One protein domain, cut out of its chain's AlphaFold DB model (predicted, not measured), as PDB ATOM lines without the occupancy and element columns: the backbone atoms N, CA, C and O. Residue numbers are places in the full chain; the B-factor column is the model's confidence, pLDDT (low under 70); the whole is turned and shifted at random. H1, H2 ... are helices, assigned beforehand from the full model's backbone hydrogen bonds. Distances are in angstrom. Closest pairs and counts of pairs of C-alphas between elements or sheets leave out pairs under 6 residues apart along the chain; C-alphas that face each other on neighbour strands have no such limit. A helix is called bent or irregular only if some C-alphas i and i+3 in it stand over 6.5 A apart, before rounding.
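What this domain is: This is residues 2 to 76 of the 176 residues of an uncharacterized protein of Ciona savignyi (UniProt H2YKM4). A helical hairpin, H3 and H4, packs on residues 10 to 18 of the long helix H1; short H2 lies beyond H1's last residue, and a loop, residues 29 to 40, leads back to H3. The printed part has 75 residues with four named helices, H1 to H4 in order, and no named strand: all helix. It is compact, radius of gyration of the C-alphas 12.4 A, and only just elongated, spanning 39 by 26 by 19 A.

How they stand to each other: H1, residues 2 to 19, only just touches H3, residues 41 to 49, with 3 pairs of C-alphas within 8 A, closest Gln 18 and Leu 44, 6.7 A. H4, residues 58 to 74, touches H1, closest C-alphas Asp 10 and Tyr 70, 7.2 A, at a steep tilt of 38 degrees, opposite ways. H3 and H4 form a hairpin at 15 degrees, a shallow tilt, closest C-alphas Ile 45 and Ala 64, 4.8 A. H2, residues 23 to 28, is apart from H1 and H4. Every O i to N i+4 pair is within hydrogen-bond range in H1, H2 and H3, and 7 of 13 in H4.

Where its parts are: H1 runs 25.6 A from C-alpha 2 at (-6.066, 47.411, -34.167). H4, 24.8 A long, kinked by 38 degrees near residue 68 and only just irregular, with C-alphas 69 and 72 7.0 A apart, ends at C-alpha 74 (-9.983, 34.048, -44.638).

The domain as a whole: The printed part has no cut; the link from H2 to H3 is long. pLDDT is under 70 at residues 2 to 4, 52 and 72 to 76.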
ATOM      1  N   GLU A   2      -6.539  48.715 -34.659       63.22
ATOM      2  CA  GLU A   2      -6.066  47.411 -34.167       63.22
ATOM      3  C   GLU A   2      -6.616  46.208 -34.954       63.22
ATOM      4  O   GLU A   2      -5.853  45.302 -35.256       63.22
ATOM      5  N   GLU A   3      -7.881  46.239 -35.384       64.94
ATOM      6  CA  GLU A   3      -8.491  45.169 -36.201       64.94
ATOM      7  C   GLU A   3      -7.752  44.951 -37.532       64.94
ATOM      8  O   GLU A   3      -7.254  43.867 -37.795       64.94
ATOM      9  N   LYS A   4      -7.502  46.026 -38.293       68.12
ATOM     10  CA  LYS A   4      -6.717  45.964 -39.542       68.12
ATOM     11  C   LYS A   4      -5.270  45.501 -39.349       68.12
ATOM     12  O   LYS A   4      -4.665  44.995 -40.286       68.12
ATOM     13  N   VAL A   5      -4.685  45.749 -38.174       72.88
ATOM     14  CA  VAL A   5      -3.328  45.277 -37.853       72.88
ATOM     15  C   VAL A   5      -3.350  43.781 -37.552       72.88
ATOM     16  O   VAL A   5      -2.414  43.085 -37.934       72.88
ATOM     17  N   LYS A   6      -4.410  43.291 -36.900       73.88
ATOM     18  CA  LYS A   6      -4.618  41.865 -36.657       73.88
ATOM     19  C   LYS A   6      -4.838  41.111 -37.970       73.88
ATOM     20  O   LYS A   6      -4.104  40.164 -38.205       73.88
ATOM     21  N   ASP A   7      -5.733  41.587 -38.836       73.75
ATOM     22  CA  ASP A   7      -6.003  40.951 -40.136       73.75
ATOM     23  C   ASP A   7      -4.729  40.855 -40.983       73.75
ATOM     24  O   ASP A   7      -4.346  39.778 -41.431       73.75
ATOM     25  N   PHE A   8      -3.978  41.956 -41.088       78.44
ATOM     26  CA  PHE A   8      -2.704  41.962 -41.808       78.44
ATOM     27  C   PHE A   8      -1.670  40.999 -41.198       78.44
ATOM     28  O   PHE A   8      -0.865  40.392 -41.903       78.44
ATOM     29  N   ASN A   9      -1.654  40.862 -39.871       81.25
ATOM     30  CA  ASN A   9      -0.762  39.928 -39.195       81.25
ATOM     31  C   ASN A   9      -1.182  38.464 -39.417       81.25
ATOM     32  O   ASN A   9      -0.316  37.593 -39.509       81.25
ATOM     33  N   ASP A  10      -2.481  38.204 -39.530       79.69
ATOM     34  CA  ASP A  10      -3.035  36.886 -39.823       79.69
ATOM     35  C   ASP A  10      -2.699  36.472 -41.271       79.69
ATOM     36  O   ASP A  10      -2.136  35.391 -41.473       79.69
ATOM     37  N   GLU A  11      -2.858  37.373 -42.249       80.62
ATOM     38  CA  GLU A  11      -2.403  37.181 -43.641       80.62
ATOM     39  C   GLU A  11      -0.896  36.863 -43.717       80.62
ATOM     40  O   GLU A  11      -0.463  35.922 -44.393       80.62
ATOM     41  N   LEU A  12      -0.060  37.608 -42.982       84.38
ATOM     42  CA  LEU A  12       1.387  37.363 -42.934       84.38
ATOM     43  C   LEU A  12       1.731  35.982 -42.362       84.38
ATOM     44  O   LEU A  12       2.691  35.347 -42.815       84.38
ATOM     45  N   MET A  13       0.974  35.508 -41.371       85.25
ATOM     46  CA  MET A  13       1.167  34.171 -40.816       85.25
ATOM     47  C   MET A  13       0.791  33.091 -41.829       85.25
ATOM     48  O   MET A  13       1.566  32.149 -42.003       85.25
ATOM     49  N   ILE A  14      -0.320  33.246 -42.553       85.00
ATOM     50  CA  ILE A  14      -0.742  32.317 -43.615       85.00
ATOM     51  C   ILE A  14       0.344  32.204 -44.692       85.00
ATOM     52  O   ILE A  14       0.781  31.098 -45.025       85.00
ATOM     53  N   LEU A  15       0.873  33.339 -45.161       86.94
ATOM     54  CA  LEU A  15       1.972  33.367 -46.131       86.94
ATOM     55  C   LEU A  15       3.240  32.693 -45.598       86.94
ATOM     56  O   LEU A  15       3.926  31.980 -46.333       86.94
ATOM     57  N   LYS A  16       3.549  32.876 -44.312       88.88
ATOM     58  CA  LYS A  16       4.682  32.207 -43.665       88.88
ATOM     59  C   LYS A  16       4.494  30.690 -43.628       88.88
ATOM     60  O   LYS A  16       5.456  29.967 -43.892       88.88
ATOM     61  N   TYR A  17       3.290  30.200 -43.328       88.19
ATOM     62  CA  TYR A  17       2.998  28.768 -43.393       88.19
ATOM     63  C   TYR A  17       3.169  28.259 -44.823       88.19
ATOM     64  O   TYR A  17       3.971  27.350 -45.031       88.19
ATOM     65  N   GLN A  18       2.559  28.910 -45.816       86.75
ATOM     66  CA  GLN A  18       2.709  28.540 -47.226       86.75
ATOM     67  C   GLN A  18       4.179  28.513 -47.688       86.75
ATOM     68  O   GLN A  18       4.610  27.557 -48.330       86.75
ATOM     69  N   GLY A  19       4.984  29.512 -47.312       85.19
ATOM     70  CA  GLY A  19       6.421  29.551 -47.615       85.19
ATOM     71  C   GLY A  19       7.249  28.485 -46.885       85.19
ATOM     72  O   GLY A  19       8.403  28.250 -47.229       85.19
ATOM     73  N   SER A  20       6.665  27.824 -45.885       87.31
ATOM     74  CA  SER A  20       7.279  26.740 -45.116       87.31
ATOM     75  C   SER A  20       6.738  25.353 -45.486       87.31
ATOM     76  O   SER A  20       6.903  24.406 -44.706       87.31
ATOM     77  N   LEU A  21       6.047  25.236 -46.627       86.25
ATOM     78  CA  LEU A  21       5.596  23.955 -47.167       86.25
ATOM     79  C   LEU A  21       6.799  23.050 -47.496       86.25
ATOM     80  O   LEU A  21       7.800  23.534 -48.033       86.25
ATOM     81  N   PRO A  22       6.726  21.740 -47.201       83.75
ATOM     82  CA  PRO A  22       7.797  20.808 -47.537       83.75
ATOM     83  C   PRO A  22       8.026  20.730 -49.050       83.75
ATOM     84  O   PRO A  22       7.068  20.677 -49.823       83.75
ATOM     85  N   SER A  23       9.287  20.628 -49.483       83.06
ATOM     86  CA  SER A  23       9.624  20.498 -50.911       83.06
ATOM     87  C   SER A  23       8.958  19.283 -51.558       83.06
ATOM     88  O   SER A  23       8.503  19.377 -52.688       83.06
ATOM     89  N   VAL A  24       8.789  18.192 -50.804       84.06
ATOM     90  CA  VAL A  24       8.084  16.974 -51.242       84.06
ATOM     91  C   VAL A  24       6.656  17.280 -51.707       84.06
ATOM     92  O   VAL A  24       6.195  16.731 -52.705       84.06
ATOM     93  N   VAL A  25       5.964  18.196 -51.022       84.62
ATOM     94  CA  VAL A  25       4.611  18.622 -51.402       84.62
ATOM     95  C   VAL A  25       4.654  19.449 -52.685       84.62
ATOM     96  O   VAL A  25       3.847  19.220 -53.584       84.62
ATOM     97  N   LEU A  26       5.625  20.356 -52.812       84.12
ATOM     98  CA  LEU A  26       5.821  21.169 -54.019       84.12
ATOM     99  C   LEU A  26       6.119  20.301 -55.248       84.12
ATOM    100  O   LEU A  26       5.505  20.488 -56.298       84.12
ATOM    101  N   ASP A  27       6.993  19.308 -55.080       84.62
ATOM    102  CA  ASP A  27       7.337  18.323 -56.101       84.62
ATOM    103  C   ASP A  27       6.108  17.501 -56.508       84.62
ATOM    104  O   ASP A  27       5.867  17.304 -57.700       84.62
ATOM    105  N   SER A  28       5.284  17.082 -55.537       83.50
ATOM    106  CA  SER A  28       4.037  16.346 -55.800       83.50
ATOM    107  C   SER A  28       3.012  17.163 -56.595       83.50
ATOM    108  O   SER A  28       2.231  16.607 -57.366       83.50
ATOM    109  N   MET A  29       3.028  18.488 -56.437       80.81
ATOM    110  CA  MET A  29       2.168  19.423 -57.163       80.81
ATOM    111  C   MET A  29       2.802  19.946 -58.457       80.81
ATOM    112  O   MET A  29       2.158  20.716 -59.170       80.81
ATOM    113  N   HIS A  30       4.048  19.560 -58.757       81.06
ATOM    114  CA  HIS A  30       4.840  20.085 -59.871       81.06
ATOM    115  C   HIS A  30       4.887  21.625 -59.909       81.06
ATOM    116  O   HIS A  30       4.798  22.233 -60.977       81.06
ATOM    117  N   THR A  31       5.009  22.260 -58.740       82.25
ATOM    118  CA  THR A  31       5.006  23.723 -58.591       82.25
ATOM    119  C   THR A  31       6.176  24.214 -57.735       82.25
ATOM    120  O   THR A  31       6.917  23.422 -57.157       82.25
ATOM    121  N   THR A  32       6.356  25.532 -57.644       81.38
ATOM    122  CA  THR A  32       7.354  26.186 -56.786       81.38
ATOM    123  C   THR A  32       6.690  27.231 -55.894       81.38
ATOM    124  O   THR A  32       5.598  27.705 -56.199       81.38
ATOM    125  N   ILE A  33       7.351  27.616 -54.796       79.19
ATOM    126  CA  ILE A  33       6.839  28.636 -53.859       79.19
ATOM    127  C   ILE A  33       6.505  29.943 -54.591       79.19
ATOM    128  O   ILE A  33       5.436  30.499 -54.368       79.19
ATOM    129  N   ASP A  34       7.360  30.375 -55.522       78.94
ATOM    130  CA  ASP A  34       7.170  31.601 -56.308       78.94
ATOM    131  C   ASP A  34       6.054  31.518 -57.363       78.94
ATOM    132  O   ASP A  34       5.541  32.545 -57.802       78.94
ATOM    133  N   ALA A  35       5.691  30.309 -57.803       79.00
ATOM    134  CA  ALA A  35       4.666  30.095 -58.825       79.00
ATOM    135  C   ALA A  35       3.281  29.783 -58.234       79.00
ATOM    136  O   ALA A  35       2.305  29.682 -58.981       79.00
ATOM    137  N   MET A  36       3.176  29.606 -56.913       78.44
ATOM    138  CA  MET A  36       1.910  29.291 -56.261       78.44
ATOM    139  C   MET A  36       1.060  30.546 -56.021       78.44
ATOM    140  O   MET A  36       1.578  31.555 -55.539       78.44
ATOM    141  N   PRO A  37      -0.259  30.486 -56.281       81.56
ATOM    142  CA  PRO A  37      -1.179  31.494 -55.767       81.56
ATOM    143  C   PRO A  37      -1.222  31.432 -54.234       81.56
ATOM    144  O   PRO A  37      -0.889  30.404 -53.639       81.56
ATOM    145  N   VAL A  38      -1.652  32.516 -53.586       81.44
ATOM    146  CA  VAL A  38      -1.921  32.500 -52.141       81.44
ATOM    147  C   VAL A  38      -3.081  31.542 -51.888       81.44
ATOM    148  O   VAL A  38      -4.152  31.692 -52.481       81.44
ATOM    149  N   TYR A  39      -2.837  30.521 -51.073       83.12
ATOM    150  CA  TYR A  39      -3.834  29.507 -50.759       83.12
ATOM    151  C   TYR A  39      -4.544  29.826 -49.443       83.12
ATOM    152  O   TYR A  39      -3.886  30.260 -48.496       83.12
ATOM    153  N   PRO A  40      -5.856  29.544 -49.350       83.69
ATOM    154  CA  PRO A  40      -6.577  29.691 -48.097       83.69
ATOM    155  C   PRO A  40      -6.080  28.672 -47.053       83.69
ATOM    156  O   PRO A  40      -5.541  27.614 -47.426       83.69
ATOM    157  N   PRO A  41      -6.294  28.935 -45.752       85.06
ATOM    158  CA  PRO A  41      -5.882  28.047 -44.667       85.06
ATOM    159  C   PRO A  41      -6.392  26.611 -44.829       85.06
ATOM    160  O   PRO A  41      -5.613  25.673 -44.653       85.06
ATOM    161  N   SER A  42      -7.644  26.418 -45.268       85.38
ATOM    162  CA  SER A  42      -8.213  25.092 -45.560       85.38
ATOM    163  C   SER A  42      -7.361  24.286 -46.539       85.38
ATOM    164  O   SER A  42      -7.085  23.097 -46.337       85.38
ATOM    165  N   LYS A  43      -6.871  24.941 -47.596       85.44
ATOM    166  CA  LYS A  43      -6.030  24.300 -48.602       85.44
ATOM    167  C   LYS A  43      -4.639  24.003 -48.058       85.44
ATOM    168  O   LYS A  43      -4.124  22.917 -48.316       85.44
ATOM    169  N   LEU A  44      -4.049  24.915 -47.286       87.88
ATOM    170  CA  LEU A  44      -2.747  24.691 -46.652       87.88
ATOM    171  C   LEU A  44      -2.785  23.500 -45.688       87.88
ATOM    172  O   LEU A  44      -1.888  22.661 -45.729       87.88
ATOM    173  N   ILE A  45      -3.850  23.368 -44.892       88.88
ATOM    174  CA  ILE A  45      -4.059  22.212 -44.010       88.88
ATOM    175  C   ILE A  45      -4.050  20.913 -44.820       88.88
ATOM    176  O   ILE A  45      -3.305  19.992 -44.483       88.88
ATOM    177  N   GLN A  46      -4.798  20.849 -45.930       87.44
ATOM    178  CA  GLN A  46      -4.792  19.676 -46.818       87.44
ATOM    179  C   GLN A  46      -3.410  19.378 -47.399       87.44
ATOM    180  O   GLN A  46      -3.075  18.214 -47.585       87.44
ATOM    181  N   LEU A  47      -2.611  20.398 -47.710       87.44
ATOM    182  CA  LEU A  47      -1.260  20.204 -48.235       87.44
ATOM    183  C   LEU A  47      -0.307  19.641 -47.175       87.44
ATOM    184  O   LEU A  47       0.536  18.809 -47.504       87.44
ATOM    185  N   TYR A  48      -0.472  20.028 -45.908       87.19
ATOM    186  CA  TYR A  48       0.329  19.498 -44.805       87.19
ATOM    187  C   TYR A  48      -0.007  18.047 -44.452       87.19
ATOM    188  O   TYR A  48       0.913  17.256 -44.240       87.19
ATOM    189  N   ILE A  49      -1.297  17.694 -44.398       87.00
ATOM    190  CA  ILE A  49      -1.775  16.376 -43.926       87.00
ATOM    191  C   ILE A  49      -2.163  15.408 -45.053       87.00
ATOM    192  O   ILE A  49      -2.516  14.255 -44.797       87.00
ATOM    193  N   GLY A  50      -2.193  15.894 -46.291       82.25
ATOM    194  CA  GLY A  50      -2.656  15.150 -47.454       82.25
ATOM    195  C   GLY A  50      -1.641  14.136 -47.963       82.25
ATOM    196  O   GLY A  50      -0.473  14.115 -47.577       82.25
ATOM    197  N   ASP A  51      -2.087  13.304 -48.902       72.19
ATOM    198  CA  ASP A  51      -1.296  12.178 -49.411       72.19
ATOM    199  C   ASP A  51      -0.082  12.618 -50.258       72.19
ATOM    200  O   ASP A  51       0.846  11.835 -50.460       72.19
ATOM    201  N   GLY A  52      -0.047  13.886 -50.694       69.31
ATOM    202  CA  GLY A  52       1.130  14.513 -51.307       69.31
ATOM    203  C   GLY A  52       2.295  14.697 -50.328       69.31
ATOM    204  O   GLY A  52       3.453  14.626 -50.732       69.31
ATOM    205  N   ASN A  53       2.015  14.834 -49.025       78.94
ATOM    206  CA  ASN A  53       3.035  14.854 -47.981       78.94
ATOM    207  C   ASN A  53       3.251  13.440 -47.418       78.94
ATOM    208  O   ASN A  53       2.876  13.099 -46.289       78.94
ATOM    209  N   GLN A  54       3.853  12.559 -48.220       71.69
ATOM    210  CA  GLN A  54       4.113  11.181 -47.786       71.69
ATOM    211  C   GLN A  54       4.997  11.114 -46.531       71.69
ATOM    212  O   GLN A  54       4.825  10.196 -45.729       71.69
ATOM    213  N   GLN A  55       5.848  12.120 -46.312       72.69
ATOM    214  CA  GLN A  55       6.747  12.237 -45.162       72.69
ATOM    215  C   GLN A  55       6.258  13.237 -44.101       72.69
ATOM    216  O   GLN A  55       7.079  13.758 -43.346       72.69
ATOM    217  N   SER A  56       4.946  13.510 -44.036       81.56
ATOM    218  CA  SER A  56       4.407  14.461 -43.062       81.56
ATOM    219  C   SER A  56       4.780  14.062 -41.636       81.56
ATOM    220  O   SER A  56       4.513  12.936 -41.203       81.56
ATOM    221  N   ASN A  57       5.403  14.990 -40.921       83.19
ATOM    222  CA  ASN A  57       5.950  14.769 -39.587       83.19
ATOM    223  C   ASN A  57       5.181  15.564 -38.519       83.19
ATOM    224  O   ASN A  57       4.198  16.247 -38.802       83.19
ATOM    225  N   GLU A  58       5.653  15.502 -37.279       84.25
ATOM    226  CA  GLU A  58       5.051  16.184 -36.136       84.25
ATOM    227  C   GLU A  58       4.951  17.710 -36.281       84.25
ATOM    228  O   GLU A  58       4.034  18.337 -35.745       84.25
ATOM    229  N   VAL A  59       5.875  18.321 -37.024       86.38
ATOM    230  CA  VAL A  59       5.879  19.761 -37.284       86.38
ATOM    231  C   VAL A  59       4.802  20.113 -38.303       86.38
ATOM    232  O   VAL A  59       4.121  21.120 -38.129       86.38
ATOM    233  N   ASP A  60       4.605  19.285 -39.330       88.00
ATOM    234  CA  ASP A  60       3.563  19.497 -40.341       88.00
ATOM    235  C   ASP A  60       2.161  19.396 -39.730       88.00
ATOM    236  O   ASP A  60       1.323  20.269 -39.959       88.00
ATOM    237  N   PHE A  61       1.921  18.387 -38.885       87.69
ATOM    238  CA  PHE A  61       0.649  18.259 -38.168       87.69
ATOM    239  C   PHE A  61       0.435  19.397 -37.169       87.69
ATOM    240  O   PHE A  61      -0.671  19.928 -37.084       87.69
ATOM    241  N   LYS A  62       1.484  19.838 -36.458       86.62
ATOM    242  CA  LYS A  62       1.385  21.021 -35.597       86.62
ATOM    243  C   LYS A  62       0.997  22.271 -36.396       86.62
ATOM    244  O   LYS A  62       0.090  22.980 -35.976       86.62
ATOM    245  N   LYS A  63       1.637  22.531 -37.539       87.50
ATOM    246  CA  LYS A  63       1.291  23.680 -38.393       87.50
ATOM    247  C   LYS A  63      -0.147  23.595 -38.897       87.50
ATOM    248  O   LYS A  63      -0.844  24.600 -38.907       87.50
ATOM    249  N   ALA A  64      -0.608  22.403 -39.282       89.38
ATOM    250  CA  ALA A  64      -1.996  22.183 -39.685       89.38
ATOM    251  C   ALA A  64      -2.983  22.524 -38.557       89.38
ATOM    252  O   ALA A  64      -4.012  23.144 -38.801       89.38
ATOM    253  N   PHE A  65      -2.643  22.173 -37.318       87.50
ATOM    254  CA  PHE A  65      -3.421  22.562 -36.149       87.50
ATOM    255  C   PHE A  65      -3.399  24.072 -35.880       87.50
ATOM    256  O   PHE A  65      -4.444  24.646 -35.599       87.50
ATOM    257  N   GLU A  66      -2.237  24.723 -35.986       87.00
ATOM    258  CA  GLU A  66      -2.122  26.184 -35.863       87.00
ATOM    259  C   GLU A  66      -2.912  26.903 -36.966       87.00
ATOM    260  O   GLU A  66      -3.460  27.973 -36.733       87.00
ATOM    261  N   LEU A  67      -3.025  26.303 -38.156       87.62
ATOM    262  CA  LEU A  67      -3.803  26.848 -39.266       87.62
ATOM    263  C   LEU A  67      -5.322  26.835 -39.022       87.62
ATOM    264  O   LEU A  67      -6.026  27.635 -39.636       87.62
ATOM    265  N   LEU A  68      -5.829  25.993 -38.109       85.62
ATOM    266  CA  LEU A  68      -7.263  25.925 -37.791       85.62
ATOM    267  C   LEU A  68      -7.817  27.263 -37.289       85.62
ATOM    268  O   LEU A  68      -8.957  27.596 -37.594       85.62
ATOM    269  N   GLN A  69      -7.014  28.049 -36.565       82.88
ATOM    270  CA  GLN A  69      -7.449  29.343 -36.027       82.88
ATOM    271  C   GLN A  69      -7.697  30.400 -37.119       82.88
ATOM    272  O   GLN A  69      -8.317  31.424 -36.848       82.88
ATOM    273  N   TYR A  70      -7.199  30.165 -38.338       81.44
ATOM    274  CA  TYR A  70      -7.335  31.074 -39.477       81.44
ATOM    275  C   TYR A  70      -8.462  30.665 -40.440       81.44
ATOM    276  O   TYR A  70      -8.765  31.418 -41.362       81.44
ATOM    277  N   LEU A  71      -9.105  29.509 -40.224       77.44
ATOM    278  CA  LEU A  71     -10.197  29.018 -41.078       77.44
ATOM    279  C   LEU A  71     -11.417  29.949 -41.091       77.44
ATOM    280  O   LEU A  71     -12.075  30.068 -42.115       77.44
ATOM    281  N   ASP A  72     -11.704  30.624 -39.981       66.75
ATOM    282  CA  ASP A  72     -12.883  31.493 -39.854       66.75
ATOM    283  C   ASP A  72     -12.650  32.901 -40.449       66.75
ATOM    284  O   ASP A  72     -13.586  33.617 -40.791       66.75
ATOM    285  N   ALA A  73     -11.382  33.311 -40.592       55.78
ATOM    286  CA  ALA A  73     -11.012  34.673 -40.981       55.78
ATOM    287  C   ALA A  73     -10.907  34.878 -42.505       55.78
ATOM    288  O   ALA A  73     -11.230  35.955 -42.999       55.78
ATOM    289  N   GLU A  74     -10.452  33.865 -43.251       53.56
ATOM    290  CA  GLU A  74      -9.983  34.048 -44.638       53.56
ATOM    291  C   GLU A  74     -10.630  33.115 -45.672       53.56
ATOM    292  O   GLU A  74     -10.498  33.356 -46.872       53.56
ATOM    293  N   ASP A  75     -11.342  32.056 -45.267       55.62
ATOM    294  CA  ASP A  75     -11.840  31.063 -46.236       55.62
ATOM    295  C   ASP A  75     -13.028  31.567 -47.080       55.62
ATOM    296  O   ASP A  75     -13.428  30.893 -48.027       55.62
ATOM    297  N   GLY A  76     -13.581  32.754 -46.785       48.66
ATOM    298  CA  GLY A  76     -14.565  33.459 -47.624       48.66
ATOM    299  C   GLY A  76     -15.858  32.686 -47.924       48.66
ATOM    300  O   GLY A  76     -16.672  33.136 -48.730       48.66
TER     301      GLY A  76